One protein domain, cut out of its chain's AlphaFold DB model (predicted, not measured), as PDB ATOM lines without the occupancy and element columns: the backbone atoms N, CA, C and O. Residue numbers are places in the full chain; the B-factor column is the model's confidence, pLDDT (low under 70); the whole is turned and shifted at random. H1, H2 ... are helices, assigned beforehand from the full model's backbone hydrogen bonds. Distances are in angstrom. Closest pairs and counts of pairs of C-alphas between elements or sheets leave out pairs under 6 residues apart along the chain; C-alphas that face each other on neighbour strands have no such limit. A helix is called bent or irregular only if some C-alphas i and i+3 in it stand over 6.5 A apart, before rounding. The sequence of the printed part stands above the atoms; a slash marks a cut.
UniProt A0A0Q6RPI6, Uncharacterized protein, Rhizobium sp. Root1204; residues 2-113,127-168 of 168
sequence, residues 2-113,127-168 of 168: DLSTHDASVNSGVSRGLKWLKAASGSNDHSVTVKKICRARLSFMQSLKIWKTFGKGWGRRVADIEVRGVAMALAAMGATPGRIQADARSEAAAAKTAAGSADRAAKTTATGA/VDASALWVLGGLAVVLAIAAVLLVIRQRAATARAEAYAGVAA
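This is residues 2 to 113 and 127 to 168 of the 168 residues of an uncharacterized protein of Rhizobium sp. Root1204 (UniProt A0A0Q6RPI6). Four helices, H1 to H4, pack into a head in which H3 touches the other three, and two longer helices, H5 and H6, run opposite ways along one side of it, both touching H4. H6 makes most of the length, and residues 127 to 141 stick out as a free arm. The printed part has 154 residues with six named helices, H1 to H6 in chain order, and no named strand: all helix. It is loose, with a radius of gyration of the C-alphas of 18.5 A, and elongated, spanning 67 by 35 by 29 A.

H1, residues 2 to 12, touches H2, residues 14 to 24, at a steep tilt of 45 degrees; C-alphas 9 and 17 are closest, 4.4 A. H3, residues 30 to 46, and H4, residues 51 to 76, form a helical hairpin at a shallow tilt of 7 degrees; C-alphas 31 and 70 are closest, 4.7 A. H2 touches H3, closest at C-alphas 24 and 33, 5.0 A. H5, residues 81 to 112, touches H6, residues 129 to 167, at a shallow tilt of 25 degrees; C-alphas 92 and 160 are closest, 4.7 A. H4, with residues 59 to 67 alone, touches H6; C-alphas 63 and 159 are closest, 5.3 A. H1, H3, H4, H5 and H6 form a bundle, a group in which each helix touches at least one other at a shallow tilt. Every O i to N i+4 pair is within hydrogen-bond range in H1, H2, H3 and H5, against 20 of 22 in H4 and 34 of 35 in H6.

H1 begins at C-alpha 2 (25.287, -30.004, 30.368). H4, 33.7 A long, is irregular, C-alphas 53 and 56 being 7.7 A apart, with a kink of 34 degrees near residue 58. H5 is 46.3 A long; H6, 57.5 A, ends at C-alpha 167 (32.253, -9.907, 38.846).

Residues 114 to 126 are not printed; C-alphas 113 and 127 are 20.1 A apart across the cut. The links printed whole are tight. pLDDT is under 70 at residues 100 to 113, 127 to 133 and 166 to 168.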
ATOM      1  N   ASP A   2      26.596 -29.359  30.197       91.62
ATOM      2  CA  ASP A   2      25.287 -30.004  30.368       91.62
ATOM      3  C   ASP A   2      24.155 -29.011  30.615       91.62
ATOM      4  O   ASP A   2      23.128 -29.107  29.952       91.62
ATOM      5  N   LEU A   3      24.371 -27.985  31.451       94.62
ATOM      6  CA  LEU A   3      23.381 -26.923  31.680       94.62
ATOM      7  C   LEU A   3      22.929 -26.259  30.367       94.62
ATOM      8  O   LEU A   3      21.734 -26.161  30.101       94.62
ATOM      9  N   SER A   4      23.880 -25.841  29.523       94.44
ATOM     10  CA  SER A   4      23.580 -25.197  28.239       94.44
ATOM     11  C   SER A   4      22.914 -26.149  27.240       94.44
ATOM     12  O   SER A   4      22.027 -25.733  26.499       94.44
ATOM     13  N   THR A   5      23.306 -27.427  27.223       95.12
ATOM     14  CA  THR A   5      22.697 -28.445  26.350       95.12
ATOM     15  C   THR A   5      21.277 -28.784  26.794       95.12
ATOM     16  O   THR A   5      20.380 -28.898  25.958       95.12
ATOM     17  N   HIS A   6      21.060 -28.935  28.100       96.81
ATOM     18  CA  HIS A   6      19.760 -29.223  28.693       96.81
ATOM     19  C   HIS A   6      18.783 -28.073  28.433       96.81
ATOM     20  O   HIS A   6      17.717 -28.294  27.862       96.81
ATOM     21  N   ASP A   7      19.172 -26.834  28.747       96.25
ATOM     22  CA  ASP A   7      18.349 -25.645  28.495       96.25
ATOM     23  C   ASP A   7      18.001 -25.480  27.003       96.25
ATOM     24  O   ASP A   7      16.849 -25.206  26.648       96.25
ATOM     25  N   ALA A   8      18.971 -25.710  26.113       95.69
ATOM     26  CA  ALA A   8      18.733 -25.737  24.676       95.69
ATOM     27  C   ALA A   8      17.740 -26.833  24.261       95.69
ATOM     28  O   ALA A   8      16.850 -26.577  23.450       95.69
ATOM     29  N   SER A   9      17.871 -28.038  24.817       96.56
ATOM     30  CA  SER A   9      17.029 -29.186  24.471       96.56
ATOM     31  C   SER A   9      15.587 -29.000  24.938       96.56
ATOM     32  O   SER A   9      14.667 -29.234  24.159       96.56
ATOM     33  N   VAL A  10      15.389 -28.512  26.165       97.12
ATOM     34  CA  VAL A  10      14.060 -28.255  26.739       97.12
ATOM     35  C   VAL A  10      13.334 -27.154  25.969       97.12
ATOM     36  O   VAL A  10      12.172 -27.309  25.611       97.12
ATOM     37  N   ASN A  11      14.019 -26.051  25.661       95.06
ATOM     38  CA  ASN A  11      13.364 -24.881  25.073       95.06
ATOM     39  C   ASN A  11      13.334 -24.873  23.539       95.06
ATOM     40  O   ASN A  11      12.557 -24.135  22.944       95.06
ATOM     41  N   SER A  12      14.238 -25.600  22.879       94.69
ATOM     42  CA  SER A  12      14.387 -25.586  21.413       94.69
ATOM     43  C   SER A  12      14.305 -26.976  20.777       94.69
ATOM     44  O   SER A  12      14.421 -27.084  19.553       94.69
ATOM     45  N   GLY A  13      14.058 -28.022  21.567       96.31
ATOM     46  CA  GLY A  13      13.928 -29.409  21.128       96.31
ATOM     47  C   GLY A  13      15.235 -30.200  21.227       96.31
ATOM     48  O   GLY A  13      16.310 -29.709  20.866       96.31
ATOM     49  N   VAL A  14      15.126 -31.463  21.654       96.88
ATOM     50  CA  VAL A  14      16.255 -32.382  21.898       96.88
ATOM     51  C   VAL A  14      17.154 -32.531  20.670       96.88
ATOM     52  O   VAL A  14      18.376 -32.446  20.780       96.88
ATOM     53  N   SER A  15      16.574 -32.656  19.472       96.88
ATOM     54  CA  SER A  15      17.348 -32.777  18.229       96.88
ATOM     55  C   SER A  15      18.219 -31.547  17.952       96.88
ATOM     56  O   SER A  15      19.353 -31.686  17.491       96.88
ATOM     57  N   ARG A  16      17.724 -30.333  18.249       96.25
ATOM     58  CA  ARG A  16      18.502 -29.095  18.070       96.25
ATOM     59  C   ARG A  16      19.585 -28.972  19.133       96.25
ATOM     60  O   ARG A  16      20.721 -28.673  18.777       96.25
ATOM     61  N   GLY A  17      19.260 -29.271  20.390       95.62
ATOM     62  CA  GLY A  17      20.234 -29.307  21.482       95.62
ATOM     63  C   GLY A  17      21.406 -30.244  21.180       95.62
ATOM     64  O   GLY A  17      22.562 -29.824  21.236       95.62
ATOM     65  N   LEU A  18      21.116 -31.470  20.733       96.25
ATOM     66  CA  LEU A  18      22.136 -32.435  20.316       96.25
ATOM     67  C   LEU A  18      22.958 -31.934  19.121       96.25
ATOM     68  O   LEU A  18      24.182 -32.067  19.114       96.25
ATOM     69  N   LYS A  19      22.309 -31.336  18.112       97.06
ATOM     70  CA  LYS A  19      22.997 -30.762  16.945       97.06
ATOM     71  C   LYS A  19      23.980 -29.663  17.356       97.06
ATOM     72  O   LYS A  19      25.114 -29.655  16.881       97.06
ATOM     73  N   TRP A  20      23.561 -28.748  18.229       96.94
ATOM     74  CA  TRP A  20      24.412 -27.659  18.706       96.94
ATOM     75  C   TRP A  20      25.556 -28.163  19.581       96.94
ATOM     76  O   TRP A  20      26.669 -27.674  19.423       96.94
ATOM     77  N   LEU A  21      25.325 -29.168  20.433       95.50
ATOM     78  CA  LEU A  21      26.390 -29.798  21.214       95.50
ATOM     79  C   LEU A  21      27.444 -30.440  20.305       95.50
ATOM     80  O   LEU A  21      28.631 -30.164  20.467       95.50
ATOM     81  N   LYS A  22      27.020 -31.240  19.318       95.62
ATOM     82  CA  LYS A  22      27.940 -31.871  18.357       95.62
ATOM     83  C   LYS A  22      28.783 -30.822  17.630       95.62
ATOM     84  O   LYS A  22      30.002 -30.934  17.612       95.62
ATOM     85  N   ALA A  23      28.150 -29.767  17.117       94.56
ATOM     86  CA  ALA A  23      28.842 -28.668  16.439       94.56
ATOM     87  C   ALA A  23      29.755 -27.835  17.362       94.56
ATOM     88  O   ALA A  23      30.707 -27.209  16.897       94.56
ATOM     89  N   ALA A  24      29.453 -27.781  18.659       93.44
ATOM     90  CA  ALA A  24      30.228 -27.028  19.637       93.44
ATOM     91  C   ALA A  24      31.423 -27.810  20.200       93.44
ATOM     92  O   ALA A  24      32.378 -27.180  20.664       93.44
ATOM     93  N   SER A  25      31.356 -29.144  20.163       90.25
ATOM     94  CA  SER A  25      32.373 -30.058  20.685       90.25
ATOM     95  C   SER A  25      33.722 -29.942  19.954       90.25
ATOM     96  O   SER A  25      33.807 -29.369  18.867       90.25
ATOM     97  N   GLY A  26      34.794 -30.449  20.574       86.12
ATOM     98  CA  GLY A  26      36.140 -30.493  19.979       86.12
ATOM     99  C   GLY A  26      37.166 -29.525  20.575       86.12
ATOM    100  O   GLY A  26      38.299 -29.492  20.108       86.12
ATOM    101  N   SER A  27      36.810 -28.742  21.598       87.25
ATOM    102  CA  SER A  27      37.786 -27.970  22.380       87.25
ATOM    103  C   SER A  27      38.047 -28.633  23.729       87.25
ATOM    104  O   SER A  27      37.101 -29.072  24.388       87.25
ATOM    105  N   ASN A  28      39.314 -28.638  24.153       86.00
ATOM    106  CA  ASN A  28      39.711 -28.991  25.519       86.00
ATOM    107  C   ASN A  28      39.261 -27.929  26.536       86.00
ATOM    108  O   ASN A  28      39.168 -28.221  27.722       86.00
ATOM    109  N   ASP A  29      38.943 -26.713  26.076       88.25
ATOM    110  CA  ASP A  29      38.287 -25.706  26.897       88.25
ATOM    111  C   ASP A  29      36.767 -25.877  26.810       88.25
ATOM    112  O   ASP A  29      36.078 -25.493  25.859       88.25
ATOM    113  N   HIS A  30      36.229 -26.460  27.865       90.06
ATOM    114  CA  HIS A  30      34.814 -26.719  28.033       90.06
ATOM    115  C   HIS A  30      33.950 -25.451  28.148       90.06
ATOM    116  O   HIS A  30      32.759 -25.483  27.812       90.06
ATOM    117  N   SER A  31      34.538 -24.316  28.536       90.25
ATOM    118  CA  SER A  31      33.852 -23.024  28.528       90.25
ATOM    119  C   SER A  31      33.532 -22.572  27.098       90.25
ATOM    120  O   SER A  31      32.451 -22.035  26.841       90.25
ATOM    121  N   VAL A  32      34.401 -22.881  26.128       92.56
ATOM    122  CA  VAL A  32      34.187 -22.569  24.705       92.56
ATOM    123  C   VAL A  32      32.979 -23.325  24.163       92.56
ATOM    124  O   VAL A  32      32.154 -22.744  23.452       92.56
ATOM    125  N   THR A  33      32.831 -24.599  24.526       94.69
ATOM    126  CA  THR A  33      31.673 -25.417  24.137       94.69
ATOM    127  C   THR A  33      30.368 -24.797  24.642       94.69
ATOM    128  O   THR A  33      29.420 -24.648  23.869       94.69
ATOM    129  N   VAL A  34      30.330 -24.348  25.903       94.81
ATOM    130  CA  VAL A  34      29.164 -23.649  26.477       94.81
ATOM    131  C   VAL A  34      28.834 -22.382  25.685       94.81
ATOM    132  O   VAL A  34      27.688 -22.207  25.257       94.81
ATOM    133  N   LYS A  35      29.835 -21.525  25.436       94.62
ATOM    134  CA  LYS A  35      29.667 -20.274  24.675       94.62
ATOM    135  C   LYS A  35      29.111 -20.542  23.271       94.62
ATOM    136  O   LYS A  35      28.223 -19.829  22.803       94.62
ATOM    137  N   LYS A  36      29.597 -21.588  22.591       95.69
ATOM    138  CA  LYS A  36      29.123 -21.981  21.252       95.69
ATOM    139  C   LYS A  36      27.662 -22.441  21.258       95.69
ATOM    140  O   LYS A  36      26.904 -22.003  20.393       95.69
ATOM    141  N   ILE A  37      27.251 -23.263  22.229       96.25
ATOM    142  CA  ILE A  37      25.857 -23.731  22.345       96.25
ATOM    143  C   ILE A  37      24.917 -22.550  22.608       96.25
ATOM    144  O   ILE A  37      23.917 -22.394  21.907       96.25
ATOM    145  N   CYS A  38      25.262 -21.683  23.565       95.81
ATOM    146  CA  CYS A  38      24.445 -20.516  23.911       95.81
ATOM    147  C   CYS A  38      24.313 -19.554  22.723       95.81
ATOM    148  O   CYS A  38      23.213 -19.091  22.418       95.81
ATOM    149  N   ARG A  39      25.404 -19.330  21.974       95.56
ATOM    150  CA  ARG A  39      25.383 -18.536  20.738       95.56
ATOM    151  C   ARG A  39      24.486 -19.152  19.665       95.56
ATOM    152  O   ARG A  39      23.688 -18.433  19.072       95.56
ATOM    153  N   ALA A  40      24.590 -20.458  19.415       95.94
ATOM    154  CA  ALA A  40      23.760 -21.140  18.419       95.94
ATOM    155  C   ALA A  40      22.266 -21.064  18.771       95.94
ATOM    156  O   ALA A  40      21.438 -20.758  17.907       95.94
ATOM    157  N   ARG A  41      21.932 -21.266  20.052       96.25
ATOM    158  CA  ARG A  41      20.570 -21.113  20.569       96.25
ATOM    159  C   ARG A  41      20.060 -19.688  20.375       96.25
ATOM    160  O   ARG A  41      18.968 -19.506  19.845       96.25
ATOM    161  N   LEU A  42      20.844 -18.680  20.762       96.06
ATOM    162  CA  LEU A  42      20.440 -17.280  20.644       96.06
ATOM    163  C   LEU A  42      20.165 -16.888  19.189       96.06
ATOM    164  O   LEU A  42      19.140 -16.269  18.918       96.06
ATOM    165  N   SER A  43      21.022 -17.306  18.255       95.44
ATOM    166  CA  SER A  43      20.820 -17.066  16.822       95.44
ATOM    167  C   SER A  43      19.525 -17.696  16.300       95.44
ATOM    168  O   SER A  43      18.814 -17.077  15.512       95.44
ATOM    169  N   PHE A  44      19.181 -18.905  16.757       95.50
ATOM    170  CA  PHE A  44      17.900 -19.532  16.420       95.50
ATOM    171  C   PHE A  44      16.717 -18.751  17.000       95.50
ATOM    172  O   PHE A  44      15.750 -18.491  16.298       95.50
ATOM    173  N   MET A  45      16.790 -18.328  18.263       95.50
ATOM    174  CA  MET A  45      15.709 -17.550  18.878       95.50
ATOM    175  C   MET A  45      15.499 -16.211  18.158       95.50
ATOM    176  O   MET A  45      14.361 -15.779  17.990       95.50
ATOM    177  N   GLN A  46      16.584 -15.587  17.698       94.00
ATOM    178  CA  GLN A  46      16.565 -14.335  16.940       94.00
ATOM    179  C   GLN A  46      15.930 -14.462  15.553       94.00
ATOM    180  O   GLN A  46      15.413 -13.470  15.047       94.00
ATOM    181  N   SER A  47      15.923 -15.655  14.947       95.50
ATOM    182  CA  SER A  47      15.265 -15.872  13.653       95.50
ATOM    183  C   SER A  47      13.747 -16.060  13.763       95.50
ATOM    184  O   SER A  47      13.048 -16.077  12.749       95.50
ATOM    185  N   LEU A  48      13.206 -16.183  14.980       95.31
ATOM    186  CA  LEU A  48      11.774 -16.369  15.198       95.31
ATOM    187  C   LEU A  48      11.009 -15.051  15.030       95.31
ATOM    188  O   LEU A  48      11.381 -14.022  15.592       95.31
ATOM    189  N   LYS A  49       9.849 -15.099  14.360       95.31
ATOM    190  CA  LYS A  49       8.963 -13.930  14.160       95.31
ATOM    191  C   LYS A  49       8.572 -13.233  15.473       95.31
ATOM    192  O   LYS A  49       8.441 -12.014  15.524       95.31
ATOM    193  N   ILE A  50       8.427 -14.003  16.551       94.19
ATOM    194  CA  ILE A  50       8.034 -13.520  17.886       94.19
ATOM    195  C   ILE A  50       9.197 -12.942  18.711       94.19
ATOM    196  O   ILE A  50       8.991 -12.494  19.842       94.19
ATOM    197  N   TRP A  51      10.413 -12.892  18.153       93.31
ATOM    198  CA  TRP A  51      11.576 -12.280  18.800       93.31
ATOM    199  C   TRP A  51      11.323 -10.820  19.199       93.31
ATOM    200  O   TRP A  51      11.790 -10.383  20.248       93.31
ATOM    201  N   LYS A  52      10.534 -10.067  18.422       90.62
ATOM    202  CA  LYS A  52      10.193  -8.670  18.748       90.62
ATOM    203  C   LYS A  52       9.528  -8.536  20.125       90.62
ATOM    204  O   LYS A  52       9.798  -7.571  20.832       90.62
ATOM    205  N   THR A  53       8.704  -9.509  20.504       93.81
ATOM    206  CA  THR A  53       7.941  -9.494  21.758       93.81
ATOM    207  C   THR A  53       8.761 -10.057  22.917       93.81
ATOM    208  O   THR A  53       8.853  -9.439  23.974       93.81
ATOM    209  N   PHE A  54       9.405 -11.212  22.723       93.50
ATOM    210  CA  PHE A  54      10.035 -11.954  23.826       93.50
ATOM    211  C   PHE A  54      11.565 -11.880  23.854       93.50
ATOM    212  O   PHE A  54      12.189 -12.258  24.849       93.50
ATOM    213  N   GLY A  55      12.184 -11.356  22.798       92.25
ATOM    214  CA  GLY A  55      13.625 -11.419  22.566       92.25
ATOM    215  C   GLY A  55      14.466 -10.775  23.661       92.25
ATOM    216  O   GLY A  55      15.522 -11.295  24.007       92.25
ATOM    217  N   LYS A  56      13.976  -9.699  24.294       91.12
ATOM    218  CA  LYS A  56      14.667  -9.074  25.436       91.12
ATOM    219  C   LYS A  56      14.779 -10.036  26.624       91.12
ATOM    220  O   LYS A  56      15.847 -10.161  27.217       91.12
ATOM    221  N   GLY A  57      13.689 -10.722  26.970       93.50
ATOM    222  CA  GLY A  57      13.676 -11.692  28.067       93.50
ATOM    223  C   GLY A  57      14.467 -12.953  27.726       93.50
ATOM    224  O   GLY A  57      15.232 -13.452  28.546       93.50
ATOM    225  N   TRP A  58      14.325 -13.434  26.493       95.75
ATOM    226  CA  TRP A  58      15.066 -14.580  25.971       95.75
ATOM    227  C   TRP A  58      16.573 -14.353  25.949       95.75
ATOM    228  O   TRP A  58      17.309 -15.183  26.474       95.75
ATOM    229  N   GLY A  59      17.029 -13.212  25.427       94.50
ATOM    230  CA  GLY A  59      18.446 -12.857  25.396       94.50
ATOM    231  C   GLY A  59      19.068 -12.812  26.791       94.50
ATOM    232  O   GLY A  59      20.128 -13.393  26.997       94.50
ATOM    233  N   ARG A  60      18.374 -12.212  27.770       92.94
ATOM    234  CA  ARG A  60      18.828 -12.180  29.175       92.94
ATOM    235  C   ARG A  60      18.961 -13.581  29.774       92.94
ATOM    236  O   ARG A  60      19.964 -13.867  30.414       92.94
ATOM    237  N   ARG A  61      17.991 -14.471  29.532       94.88
ATOM    238  CA  ARG A  61      18.050 -15.863  30.018       94.88
ATOM    239  C   ARG A  61      19.186 -16.658  29.382       94.88
ATOM    240  O   ARG A  61      19.866 -17.394  30.082       94.88
ATOM    241  N   VAL A  62      19.417 -16.506  28.076       95.81
ATOM    242  CA  VAL A  62      20.546 -17.176  27.409       95.81
ATOM    243  C   VAL A  62      21.880 -16.675  27.968       95.81
ATOM    244  O   VAL A  62      22.770 -17.484  28.198       95.81
ATOM    245  N   ALA A  63      22.009 -15.369  28.223       93.38
ATOM    246  CA  ALA A  63      23.215 -14.800  28.821       93.38
ATOM    247  C   ALA A  63      23.475 -15.345  30.237       93.38
ATOM    248  O   ALA A  63      24.594 -15.753  30.526       93.38
ATOM    249  N   ASP A  64      22.449 -15.427  31.091       91.94
ATOM    250  CA  ASP A  64      22.561 -16.015  32.437       91.94
ATOM    251  C   ASP A  64      22.986 -17.497  32.390       91.94
ATOM    252  O   ASP A  64      23.905 -17.909  33.099       91.94
ATOM    253  N   ILE A  65      22.395 -18.288  31.487       95.19
ATOM    254  CA  ILE A  65      22.795 -19.687  31.264       95.19
ATOM    255  C   ILE A  65      24.239 -19.792  30.774       95.19
ATOM    256  O   ILE A  65      24.966 -20.685  31.210       95.19
ATOM    257  N   GLU A  66      24.672 -18.893  29.889       94.06
ATOM    258  CA  GLU A  66      26.045 -18.886  29.396       94.06
ATOM    259  C   GLU A  66      27.038 -18.631  30.533       94.06
ATOM    260  O   GLU A  66      27.998 -19.386  30.682       94.06
ATOM    261  N   VAL A  67      26.780 -17.623  31.368       92.19
ATOM    262  CA  VAL A  67      27.646 -17.279  32.502       92.19
ATOM    263  C   VAL A  67      27.721 -18.432  33.504       92.19
ATOM    264  O   VAL A  67      28.818 -18.874  33.849       92.19
ATOM    265  N   ARG A  68      26.572 -18.986  33.914       91.56
ATOM    266  CA  ARG A  68      26.519 -20.137  34.831       91.56
ATOM    267  C   ARG A  68      27.216 -21.357  34.242       91.56
ATOM    268  O   ARG A  68      28.008 -22.008  34.916       91.56
ATOM    269  N   GLY A  69      26.960 -21.654  32.970       92.25
ATOM    270  CA  GLY A  69      27.559 -22.790  32.282       92.25
ATOM    271  C   GLY A  69      29.075 -22.657  32.138       92.25
ATOM    272  O   GLY A  69      29.780 -23.655  32.285       92.25
ATOM    273  N   VAL A  70      29.582 -21.445  31.884       92.19
ATOM    274  CA  VAL A  70      31.021 -21.150  31.829       92.19
ATOM    275  C   VAL A  70      31.649 -21.310  33.209       92.19
ATOM    276  O   VAL A  70      32.663 -21.993  33.316       92.19
ATOM    277  N   ALA A  71      31.032 -20.772  34.263       88.81
ATOM    278  CA  ALA A  71      31.521 -20.934  35.631       88.81
ATOM    279  C   ALA A  71      31.589 -22.415  36.042       88.81
ATOM    280  O   ALA A  71      32.616 -22.864  36.546       88.81
ATOM    281  N   MET A  72      30.544 -23.198  35.748       91.50
ATOM    282  CA  MET A  72      30.529 -24.647  35.993       91.50
ATOM    283  C   MET A  72      31.613 -25.382  35.196       91.50
ATOM    284  O   MET A  72      32.252 -26.288  35.722       91.50
ATOM    285  N   ALA A  73      31.834 -25.003  33.932       91.75
ATOM    286  CA  ALA A  73      32.867 -25.610  33.097       91.75
ATOM    287  C   ALA A  73      34.277 -25.304  33.620       91.75
ATOM    288  O   ALA A  73      35.099 -26.209  33.709       91.75
ATOM    289  N   LEU A  74      34.548 -24.054  34.000       89.00
ATOM    290  CA  LEU A  74      35.832 -23.649  34.574       89.00
ATOM    291  C   LEU A  74      36.087 -24.337  35.922       89.00
ATOM    292  O   LEU A  74      37.179 -24.858  36.137       89.00
ATOM    293  N   ALA A  75      35.076 -24.409  36.793       89.00
ATOM    294  CA  ALA A  75      35.174 -25.119  38.066       89.00
ATOM    295  C   ALA A  75      35.469 -26.617  37.869       89.00
ATOM    296  O   ALA A  75      36.345 -27.162  38.535       89.00
ATOM    297  N   ALA A  76      34.806 -27.272  36.908       89.25
ATOM    298  CA  ALA A  76      35.065 -28.674  36.569       89.25
ATOM    299  C   ALA A  76      36.475 -28.913  35.993       89.25
ATOM    300  O   ALA A  76      37.015 -30.004  36.134       89.25
ATOM    301  N   MET A  77      37.085 -27.895  35.379       89.31
ATOM    302  CA  MET A  77      38.479 -27.925  34.910       89.31
ATOM    303  C   MET A  77      39.496 -27.545  36.003       89.31
ATOM    304  O   MET A  77      40.675 -27.367  35.705       89.31
ATOM    305  N   GLY A  78      39.065 -27.400  37.263       88.44
ATOM    306  CA  GLY A  78      39.943 -27.099  38.397       88.44
ATOM    307  C   GLY A  78      40.314 -25.621  38.550       88.44
ATOM    308  O   GLY A  78      41.265 -25.298  39.260       88.44
ATOM    309  N   ALA A  79      39.595 -24.701  37.898       87.50
ATOM    310  CA  ALA A  79      39.817 -23.273  38.101       87.50
ATOM    311  C   ALA A  79      39.400 -22.845  39.517       87.50
ATOM    312  O   ALA A  79      38.332 -23.212  40.011       87.50
ATOM    313  N   THR A  80      40.221 -22.012  40.159       89.00
ATOM    314  CA  THR A  80      39.884 -21.425  41.459       89.00
ATOM    315  C   THR A  80      38.775 -20.373  41.315       89.00
ATOM    316  O   THR A  80      38.674 -19.729  40.264       89.00
ATOM    317  N   PRO A  81      37.980 -20.108  42.371       82.44
ATOM    318  CA  PRO A  81      36.949 -19.067  42.337       82.44
ATOM    319  C   PRO A  81      37.485 -17.690  41.916       82.44
ATOM    320  O   PRO A  81      36.838 -16.983  41.145       82.44
ATOM    321  N   GLY A  82      38.702 -17.338  42.348       82.69
ATOM    322  CA  GLY A  82      39.358 -16.085  41.961       82.69
ATOM    323  C   GLY A  82      39.667 -16.002  40.464       82.69
ATOM    324  O   GLY A  82      39.474 -14.952  39.852       82.69
ATOM    325  N   ARG A  83      40.070 -17.116  39.840       82.19
ATOM    326  CA  ARG A  83      40.284 -17.163  38.390       82.19
ATOM    327  C   ARG A  83      38.973 -17.083  37.611       82.19
ATOM    328  O   ARG A  83      38.914 -16.361  36.624       82.19
ATOM    329  N   ILE A  84      37.915 -17.740  38.086       82.56
ATOM    330  CA  ILE A  84      36.582 -17.655  37.467       82.56
ATOM    331  C   ILE A  84      36.076 -16.205  37.471       82.56
ATOM    332  O   ILE A  84      35.566 -15.734  36.456       82.56
ATOM    333  N   GLN A  85      36.265 -15.469  38.572       79.56
ATOM    334  CA  GLN A  85      35.918 -14.046  38.635       79.56
ATOM    335  C   GLN A  85      36.788 -13.182  37.711       79.56
ATOM    336  O   GLN A  85      36.271 -12.270  37.067       79.56
ATOM    337  N   ALA A  86      38.091 -13.459  37.614       79.38
ATOM    338  CA  ALA A  86      38.986 -12.744  36.705       79.38
ATOM    339  C   ALA A  86      38.598 -12.961  35.229       79.38
ATOM    340  O   ALA A  86      38.486 -11.994  34.471       79.38
ATOM    341  N   ASP A  87      38.305 -14.203  34.843       80.75
ATOM    342  CA  ASP A  87      37.852 -14.556  33.496       80.75
ATOM    343  C   ASP A  87      36.475 -13.938  33.196       80.75
ATOM    344  O   ASP A  87      36.257 -13.401  32.108       80.75
ATOM    345  N   ALA A  88      35.561 -13.918  34.175       79.56
ATOM    346  CA  ALA A  88      34.271 -13.238  34.054       79.56
ATOM    347  C   ALA A  88      34.427 -11.719  33.868       79.56
ATOM    348  O   ALA A  88      33.764 -11.139  33.010       79.56
ATOM    349  N   ARG A  89      35.334 -11.068  34.613       76.94
ATOM    350  CA  ARG A  89      35.654  -9.635  34.461       76.94
ATOM    351  C   ARG A  89      36.237  -9.320  33.086       76.94
ATOM    352  O   ARG A  89      35.813  -8.353  32.453       76.94
ATOM    353  N   SER A  90      37.173 -10.142  32.618       82.25
ATOM    354  CA  SER A  90      37.764 -10.033  31.279       82.25
ATOM    355  C   SER A  90      36.691 -10.137  30.190       82.25
ATOM    356  O   SER A  90      36.584  -9.276  29.314       82.25
ATOM    357  N   GLU A  91      35.814 -11.133  30.294       83.88
ATOM    358  CA  GLU A  91      34.726 -11.341  29.344       83.88
ATOM    359  C   GLU A  91      33.672 -10.217  29.409       83.88
ATOM    360  O   GLU A  91      33.173  -9.787  28.365       83.88
ATOM    361  N   ALA A  92      33.377  -9.671  30.597       77.69
ATOM    362  CA  ALA A  92      32.525  -8.490  30.760       77.69
ATOM    363  C   ALA A  92      33.112  -7.268  30.039       77.69
ATOM    364  O   ALA A  92      32.399  -6.560  29.321       77.69
ATOM    365  N   ALA A  93      34.417  -7.028  30.199       76.06
ATOM    366  CA  ALA A  93      35.122  -5.925  29.552       76.06
ATOM    367  C   ALA A  93      35.148  -6.084  28.022       76.06
ATOM    368  O   ALA A  93      34.881  -5.121  27.289       76.06
ATOM    369  N   ALA A  94      35.384  -7.303  27.532       80.62
ATOM    370  CA  ALA A  94      35.315  -7.628  26.110       80.62
ATOM    371  C   ALA A  94      33.898  -7.409  25.550       80.62
ATOM    372  O   ALA A  94      33.729  -6.776  24.505       80.62
ATOM    373  N   ALA A  95      32.863  -7.849  26.273       77.75
ATOM    374  CA  ALA A  95      31.469  -7.656  25.881       77.75
ATOM    375  C   ALA A  95      31.066  -6.171  25.872       77.75
ATOM    376  O   ALA A  95      30.398  -5.726  24.938       77.75
ATOM    377  N   LYS A  96      31.518  -5.377  26.853       76.56
ATOM    378  CA  LYS A  96      31.289  -3.923  26.903       76.56
ATOM    379  C   LYS A  96      31.960  -3.206  25.731       76.56
ATOM    380  O   LYS A  96      31.343  -2.348  25.099       76.56
ATOM    381  N   THR A  97      33.188  -3.597  25.395       78.94
ATOM    382  CA  THR A  97      33.909  -3.079  24.224       78.94
ATOM    383  C   THR A  97      33.170  -3.410  22.927       78.94
ATOM    384  O   THR A  97      32.949  -2.520  22.106       78.94
ATOM    385  N   ALA A  98      32.718  -4.659  22.770       74.88
ATOM    386  CA  ALA A  98      31.942  -5.097  21.611       74.88
ATOM    387  C   ALA A  98      30.584  -4.377  21.496       74.88
ATOM    388  O   ALA A  98      30.148  -4.034  20.398       74.88
ATOM    389  N   ALA A  99      29.918  -4.098  22.619       72.12
ATOM    390  CA  ALA A  99      28.688  -3.311  22.629       72.12
ATOM    391  C   ALA A  99      28.944  -1.848  22.215       72.12
ATOM    392  O   ALA A  99      28.173  -1.285  21.440       72.12
ATOM    393  N   GLY A 100      30.047  -1.247  22.677       68.12
ATOM    394  CA  GLY A 100      30.433   0.121  22.320       68.12
ATOM    395  C   GLY A 100      30.910   0.284  20.872       68.12
ATOM    396  O   GLY A 100      30.729   1.347  20.279       68.12
ATOM    397  N   SER A 101      31.520  -0.739  20.267       67.75
ATOM    398  CA  SER A 101      31.834  -0.729  18.829       67.75
ATOM    399  C   SER A 101      30.581  -0.920  17.973       67.75
ATOM    400  O   SER A 101      30.436  -0.233  16.964       67.75
ATOM    401  N   ALA A 102      29.640  -1.765  18.405       61.03
ATOM    402  CA  ALA A 102      28.347  -1.920  17.744       61.03
ATOM    403  C   ALA A 102      27.491  -0.639  17.809       61.03
ATOM    404  O   ALA A 102      26.879  -0.281  16.806       61.03
ATOM    405  N   ASP A 103      27.501   0.092  18.933       57.44
ATOM    406  CA  ASP A 103      26.807   1.388  19.059       57.44
ATOM    407  C   ASP A 103      27.386   2.451  18.121       57.44
ATOM    408  O   ASP A 103      26.652   3.177  17.450       57.44
ATOM    409  N   ARG A 104      28.721   2.511  18.026       59.78
ATOM    410  CA  ARG A 104      29.415   3.412  17.097       59.78
ATOM    411  C   ARG A 104      29.113   3.063  15.645       59.78
ATOM    412  O   ARG A 104      28.778   3.960  14.887       59.78
ATOM    413  N   ALA A 105      29.141   1.782  15.276       58.06
ATOM    414  CA  ALA A 105      28.775   1.341  13.931       58.06
ATOM    415  C   ALA A 105      27.312   1.678  13.585       58.06
ATOM    416  O   ALA A 105      27.038   2.147  12.483       58.06
ATOM    417  N   ALA A 106      26.378   1.510  14.528       56.41
ATOM    418  CA  ALA A 106      24.978   1.888  14.337       56.41
ATOM    419  C   ALA A 106      24.801   3.407  14.148       56.41
ATOM    420  O   ALA A 106      24.035   3.829  13.282       56.41
ATOM    421  N   LYS A 107      25.546   4.231  14.902       53.12
ATOM    422  CA  LYS A 107      25.549   5.696  14.748       53.12
ATOM    423  C   LYS A 107      26.182   6.153  13.434       53.12
ATOM    424  O   LYS A 107      25.609   7.022  12.791       53.12
ATOM    425  N   THR A 108      27.289   5.546  13.000       51.69
ATOM    426  CA  THR A 108      27.942   5.874  11.721       51.69
ATOM    427  C   THR A 108      27.057   5.541  10.518       51.69
ATOM    428  O   THR A 108      26.999   6.314   9.567       51.69
ATOM    429  N   THR A 109      26.308   4.434  10.560       49.00
ATOM    430  CA  THR A 109      25.331   4.100   9.506       49.00
ATOM    431  C   THR A 109      24.140   5.067   9.503       49.00
ATOM    432  O   THR A 109      23.627   5.398   8.438       49.00
ATOM    433  N   ALA A 110      23.727   5.574  10.672       44.53
ATOM    434  CA  ALA A 110      22.665   6.577  10.776       44.53
ATOM    435  C   ALA A 110      23.094   7.965  10.254       44.53
ATOM    436  O   ALA A 110      22.286   8.649   9.632       44.53
ATOM    437  N   THR A 111      24.356   8.376  10.440       41.94
ATOM    438  CA  THR A 111      24.888   9.633   9.874       41.94
ATOM    439  C   THR A 111      25.331   9.515   8.416       41.94
ATOM    440  O   THR A 111      25.284  10.512   7.700       41.94
ATOM    441  N   GLY A 112      25.692   8.324   7.931       43.69
ATOM    442  CA  GLY A 112      26.008   8.087   6.515       43.69
ATOM    443  C   GLY A 112      24.808   8.247   5.572       43.69
ATOM    444  O   GLY A 112      24.992   8.573   4.406       43.69
ATOM    445  N   ALA A 113      23.581   8.087   6.080       43.00
ATOM    446  CA  ALA A 113      22.347   8.344   5.328       43.00
ATOM    447  C   ALA A 113      21.870   9.813   5.396       43.00
ATOM    448  O   ALA A 113      20.969  10.188   4.654       43.00
ATOM    449  N   VAL A 127      15.960   8.409 -14.439       58.09
ATOM    450  CA  VAL A 127      15.707   7.227 -13.598       58.09
ATOM    451  C   VAL A 127      14.773   6.275 -14.333       58.09
ATOM    452  O   VAL A 127      13.559   6.471 -14.382       58.09
ATOM    453  N   ASP A 128      15.350   5.231 -14.918       62.88
ATOM    454  CA  ASP A 128      14.577   4.149 -15.506       62.88
ATOM    455  C   ASP A 128      13.943   3.272 -14.408       62.88
ATOM    456  O   ASP A 128      14.355   3.251 -13.243       62.88
ATOM    457  N   ALA A 129      12.900   2.521 -14.766       66.44
ATOM    458  CA  ALA A 129      12.214   1.658 -13.806       66.44
ATOM    459  C   ALA A 129      13.160   0.612 -13.178       66.44
ATOM    460  O   ALA A 129      12.915   0.167 -12.057       66.44
ATOM    461  N   SER A 130      14.248   0.236 -13.863       61.59
ATOM    462  CA  SER A 130      15.229  -0.731 -13.364       61.59
ATOM    463  C   SER A 130      16.093  -0.164 -12.227       61.59
ATOM    464  O   SER A 130      16.311  -0.859 -11.231       61.59
ATOM    465  N   ALA A 131      16.471   1.118 -12.286       67.12
ATOM    466  CA  ALA A 131      17.165   1.818 -11.209       67.12
ATOM    467  C   ALA A 131      16.338   1.857  -9.914       67.12
ATOM    468  O   ALA A 131      16.894   1.700  -8.825       67.12
ATOM    469  N   LEU A 132      15.008   1.975 -10.007       67.19
ATOM    470  CA  LEU A 132      14.117   1.919  -8.840       67.19
ATOM    471  C   LEU A 132      14.107   0.534  -8.176       67.19
ATOM    472  O   LEU A 132      14.119   0.447  -6.947       67.19
ATOM    473  N   TRP A 133      14.144  -0.551  -8.957       65.31
ATOM    474  CA  TRP A 133      14.243  -1.912  -8.415       65.31
ATOM    475  C   TRP A 133      15.607  -2.189  -7.778       65.31
ATOM    476  O   TRP A 133      15.668  -2.822  -6.724       65.31
ATOM    477  N   VAL A 134      16.696  -1.686  -8.368       73.00
ATOM    478  CA  VAL A 134      18.053  -1.823  -7.813       73.00
ATOM    479  C   VAL A 134      18.194  -1.033  -6.511       73.00
ATOM    480  O   VAL A 134      18.662  -1.579  -5.511       73.00
ATOM    481  N   LEU A 135      17.733   0.221  -6.483       71.94
ATOM    482  CA  LEU A 135      17.738   1.052  -5.277       71.94
ATOM    483  C   LEU A 135      16.814   0.483  -4.192       71.94
ATOM    484  O   LEU A 135      17.199   0.433  -3.024       71.94
ATOM    485  N   GLY A 136      15.636  -0.017  -4.572       74.38
ATOM    486  CA  GLY A 136      14.719  -0.707  -3.664       74.38
ATOM    487  C   GLY A 136      15.328  -1.983  -3.077       74.38
ATOM    488  O   GLY A 136      15.275  -2.196  -1.865       74.38
ATOM    489  N   GLY A 137      15.983  -2.799  -3.907       75.44
ATOM    490  CA  GLY A 137      16.704  -3.996  -3.471       75.44
ATOM    491  C   GLY A 137      17.847  -3.668  -2.509       75.44
ATOM    492  O   GLY A 137      17.968  -4.295  -1.454       75.44
ATOM    493  N   LEU A 138      18.640  -2.638  -2.816       77.25
ATOM    494  CA  LEU A 138      19.719  -2.160  -1.952       77.25
ATOM    495  C   LEU A 138      19.184  -1.652  -0.604       77.25
ATOM    496  O   LEU A 138      19.725  -2.008   0.444       77.25
ATOM    497  N   ALA A 139      18.092  -0.884  -0.607       77.62
ATOM    498  CA  ALA A 139      17.455  -0.386   0.609       77.62
ATOM    499  C   ALA A 139      16.953  -1.529   1.510       77.62
ATOM    500  O   ALA A 139      17.142  -1.484   2.727       77.62
ATOM    501  N   VAL A 140      16.384  -2.591   0.927       81.88
ATOM    502  CA  VAL A 140      15.969  -3.791   1.672       81.88
ATOM    503  C   VAL A 140      17.174  -4.512   2.280       81.88
ATOM    504  O   VAL A 140      17.135  -4.873   3.457       81.88
ATOM    505  N   VAL A 141      18.268  -4.683   1.532       78.81
ATOM    506  CA  VAL A 141      19.502  -5.305   2.046       78.81
ATOM    507  C   VAL A 141      20.095  -4.492   3.200       78.81
ATOM    508  O   VAL A 141      20.459  -5.063   4.231       78.81
ATOM    509  N   LEU A 142      20.140  -3.164   3.073       81.69
ATOM    510  CA  LEU A 142      20.614  -2.268   4.129       81.69
ATOM    511  C   LEU A 142      19.708  -2.306   5.366       81.69
ATOM    512  O   LEU A 142      20.212  -2.357   6.489       81.69
ATOM    513  N   ALA A 143      18.386  -2.360   5.187       77.38
ATOM    514  CA  ALA A 143      17.439  -2.511   6.290       77.38
ATOM    515  C   ALA A 143      17.628  -3.850   7.023       77.38
ATOM    516  O   ALA A 143      17.661  -3.883   8.256       77.38
ATOM    517  N   ILE A 144      17.825  -4.951   6.288       76.94
ATOM    518  CA  ILE A 144      18.135  -6.265   6.867       76.94
ATOM    519  C   ILE A 144      19.455  -6.203   7.643       76.94
ATOM    520  O   ILE A 144      19.513  -6.647   8.791       76.94
ATOM    521  N   ALA A 145      20.503  -5.611   7.066       73.69
ATOM    522  CA  ALA A 145      21.791  -5.447   7.732       73.69
ATOM    523  C   ALA A 145      21.667  -4.621   9.025       73.69
ATOM    524  O   ALA A 145      22.181  -5.033  10.066       73.69
ATOM    525  N   ALA A 146      20.925  -3.510   9.004       75.44
ATOM    526  CA  ALA A 146      20.677  -2.679  10.180       75.44
ATOM    527  C   ALA A 146      19.937  -3.451  11.285       75.44
ATOM    528  O   ALA A 146      20.339  -3.408  12.451       75.44
ATOM    529  N   VAL A 147      18.909  -4.227  10.927       76.94
ATOM    530  CA  VAL A 147      18.196  -5.099  11.873       76.94
ATOM    531  C   VAL A 147      19.150  -6.127  12.488       76.94
ATOM    532  O   VAL A 147      19.171  -6.287  13.711       76.94
ATOM    533  N   LEU A 148      19.992  -6.777  11.681       72.19
ATOM    534  CA  LEU A 148      20.989  -7.737  12.167       72.19
ATOM    535  C   LEU A 148      22.013  -7.090  13.115       72.19
ATOM    536  O   LEU A 148      22.412  -7.712  14.105       72.19
ATOM    537  N   LEU A 149      22.417  -5.844  12.858       76.75
ATOM    538  CA  LEU A 149      23.342  -5.094  13.713       76.75
ATOM    539  C   LEU A 149      22.713  -4.708  15.057       76.75
ATOM    540  O   LEU A 149      23.324  -4.947  16.099       76.75
ATOM    541  N   VAL A 150      21.474  -4.208  15.068       79.94
ATOM    542  CA  VAL A 150      20.736  -3.893  16.310       79.94
ATOM    543  C   VAL A 150      20.536  -5.148  17.164       79.94
ATOM    544  O   VAL A 150      20.667  -5.116  18.392       79.94
ATOM    545  N   ILE A 151      20.249  -6.282  16.522       72.75
ATOM    546  CA  ILE A 151      20.126  -7.577  17.195       72.75
ATOM    547  C   ILE A 151      21.459  -7.986  17.839       72.75
ATOM    548  O   ILE A 151      21.484  -8.362  19.016       72.75
ATOM    549  N   ARG A 152      22.572  -7.872  17.100       74.44
ATOM    550  CA  ARG A 152      23.918  -8.156  17.619       74.44
ATOM    551  C   ARG A 152      24.289  -7.254  18.793       74.44
ATOM    552  O   ARG A 152      24.808  -7.755  19.789       74.44
ATOM    553  N   GLN A 153      23.981  -5.963  18.706       74.06
ATOM    554  CA  GLN A 153      24.263  -4.998  19.765       74.06
ATOM    555  C   GLN A 153      23.524  -5.362  21.057       74.06
ATOM    556  O   GLN A 153      24.137  -5.471  22.114       74.06
ATOM    557  N   ARG A 154      22.219  -5.644  20.969       75.12
ATOM    558  CA  ARG A 154      21.407  -6.032  22.135       75.12
ATOM    559  C   ARG A 154      21.887  -7.323  22.797       75.12
ATOM    560  O   ARG A 154      21.867  -7.421  24.022       75.12
ATOM    561  N   ALA A 155      22.321  -8.302  22.004       72.56
ATOM    562  CA  ALA A 155      22.907  -9.534  22.525       72.56
ATOM    563  C   ALA A 155      24.225  -9.274  23.274       72.56
ATOM    564  O   ALA A 155      24.451  -9.851  24.338       72.56
ATOM    565  N   ALA A 156      25.074  -8.382  22.752       76.06
ATOM    566  CA  ALA A 156      26.328  -8.001  23.398       76.06
ATOM    567  C   ALA A 156      26.097  -7.269  24.731       76.06
ATOM    568  O   ALA A 156      26.753  -7.595  25.719       76.06
ATOM    569  N   THR A 157      25.128  -6.347  24.796       76.19
ATOM    570  CA  THR A 157      24.784  -5.637  26.040       76.19
ATOM    571  C   THR A 157      24.290  -6.595  27.125       76.19
ATOM    572  O   THR A 157      24.781  -6.547  28.249       76.19
ATOM    573  N   ALA A 158      23.386  -7.523  26.787       78.69
ATOM    574  CA  ALA A 158      22.884  -8.514  27.744       78.69
ATOM    575  C   ALA A 158      23.996  -9.439  28.274       78.69
ATOM    576  O   ALA A 158      23.997  -9.797  29.450       78.69
ATOM    577  N   ARG A 159      24.965  -9.797  27.419       75.56
ATOM    578  CA  ARG A 159      26.160 -10.557  27.816       75.56
ATOM    579  C   ARG A 159      27.015  -9.759  28.805       75.56
ATOM    580  O   ARG A 159      27.413 -10.303  29.827       75.56
ATOM    581  N   ALA A 160      27.265  -8.478  28.527       76.94
ATOM    582  CA  ALA A 160      28.065  -7.617  29.395       76.94
ATOM    583  C   ALA A 160      27.446  -7.455  30.796       76.94
ATOM    584  O   ALA A 160      28.157  -7.582  31.788       76.94
ATOM    585  N   GLU A 161      26.128  -7.234  30.879       79.19
ATOM    586  CA  GLU A 161      25.399  -7.137  32.154       79.19
ATOM    587  C   GLU A 161      25.489  -8.435  32.971       79.19
ATOM    588  O   GLU A 161      25.734  -8.394  34.176       79.19
ATOM    589  N   ALA A 162      25.340  -9.591  32.318       78.88
ATOM    590  CA  ALA A 162      25.386 -10.887  32.992       78.88
ATOM    591  C   ALA A 162      26.775 -11.189  33.580       78.88
ATOM    592  O   ALA A 162      26.874 -11.631  34.724       78.88
ATOM    593  N   TYR A 163      27.852 -10.915  32.836       77.62
ATOM    594  CA  TYR A 163      29.210 -11.098  33.357       77.62
ATOM    595  C   TYR A 163      29.569 -10.073  34.442       77.62
ATOM    596  O   TYR A 163      30.271 -10.418  35.390       77.62
ATOM    597  N   ALA A 164      29.061  -8.838  34.356       75.81
ATOM    598  CA  ALA A 164      29.262  -7.829  35.396       75.81
ATOM    599  C   ALA A 164      28.624  -8.231  36.740       75.81
ATOM    600  O   ALA A 164      29.223  -7.995  37.783       75.81
ATOM    601  N   GLY A 165      27.459  -8.887  36.721       72.00
ATOM    602  CA  GLY A 165      26.788  -9.362  37.937       72.00
ATOM    603  C   GLY A 165      27.519 -10.485  38.682       72.00
ATOM    604  O   GLY A 165      27.296 -10.656  39.872       72.00
ATOM    605  N   VAL A 166      28.396 -11.236  38.007       69.19
ATOM    606  CA  VAL A 166      29.244 -12.277  38.630       69.19
ATOM    607  C   VAL A 166      30.606 -11.730  39.069       69.19
ATOM    608  O   VAL A 166      31.310 -12.349  39.861       69.19
ATOM    609  N   ALA A 167      30.997 -10.575  38.534       59.12
ATOM    610  CA  ALA A 167      32.253  -9.907  38.846       59.12
ATOM    611  C   ALA A 167      32.209  -9.031  40.112       59.12
ATOM    612  O   ALA A 167      33.286  -8.633  40.582       59.12
ATOM    613  N   ALA A 168      31.003  -8.693  40.580       51.44
ATOM    614  CA  ALA A 168      30.715  -7.939  41.801       51.44
ATOM    615  C   ALA A 168      30.657  -8.872  43.017       51.44
ATOM    616  O   ALA A 168      31.176  -8.452  44.073       51.44
TER     617      ALA A 168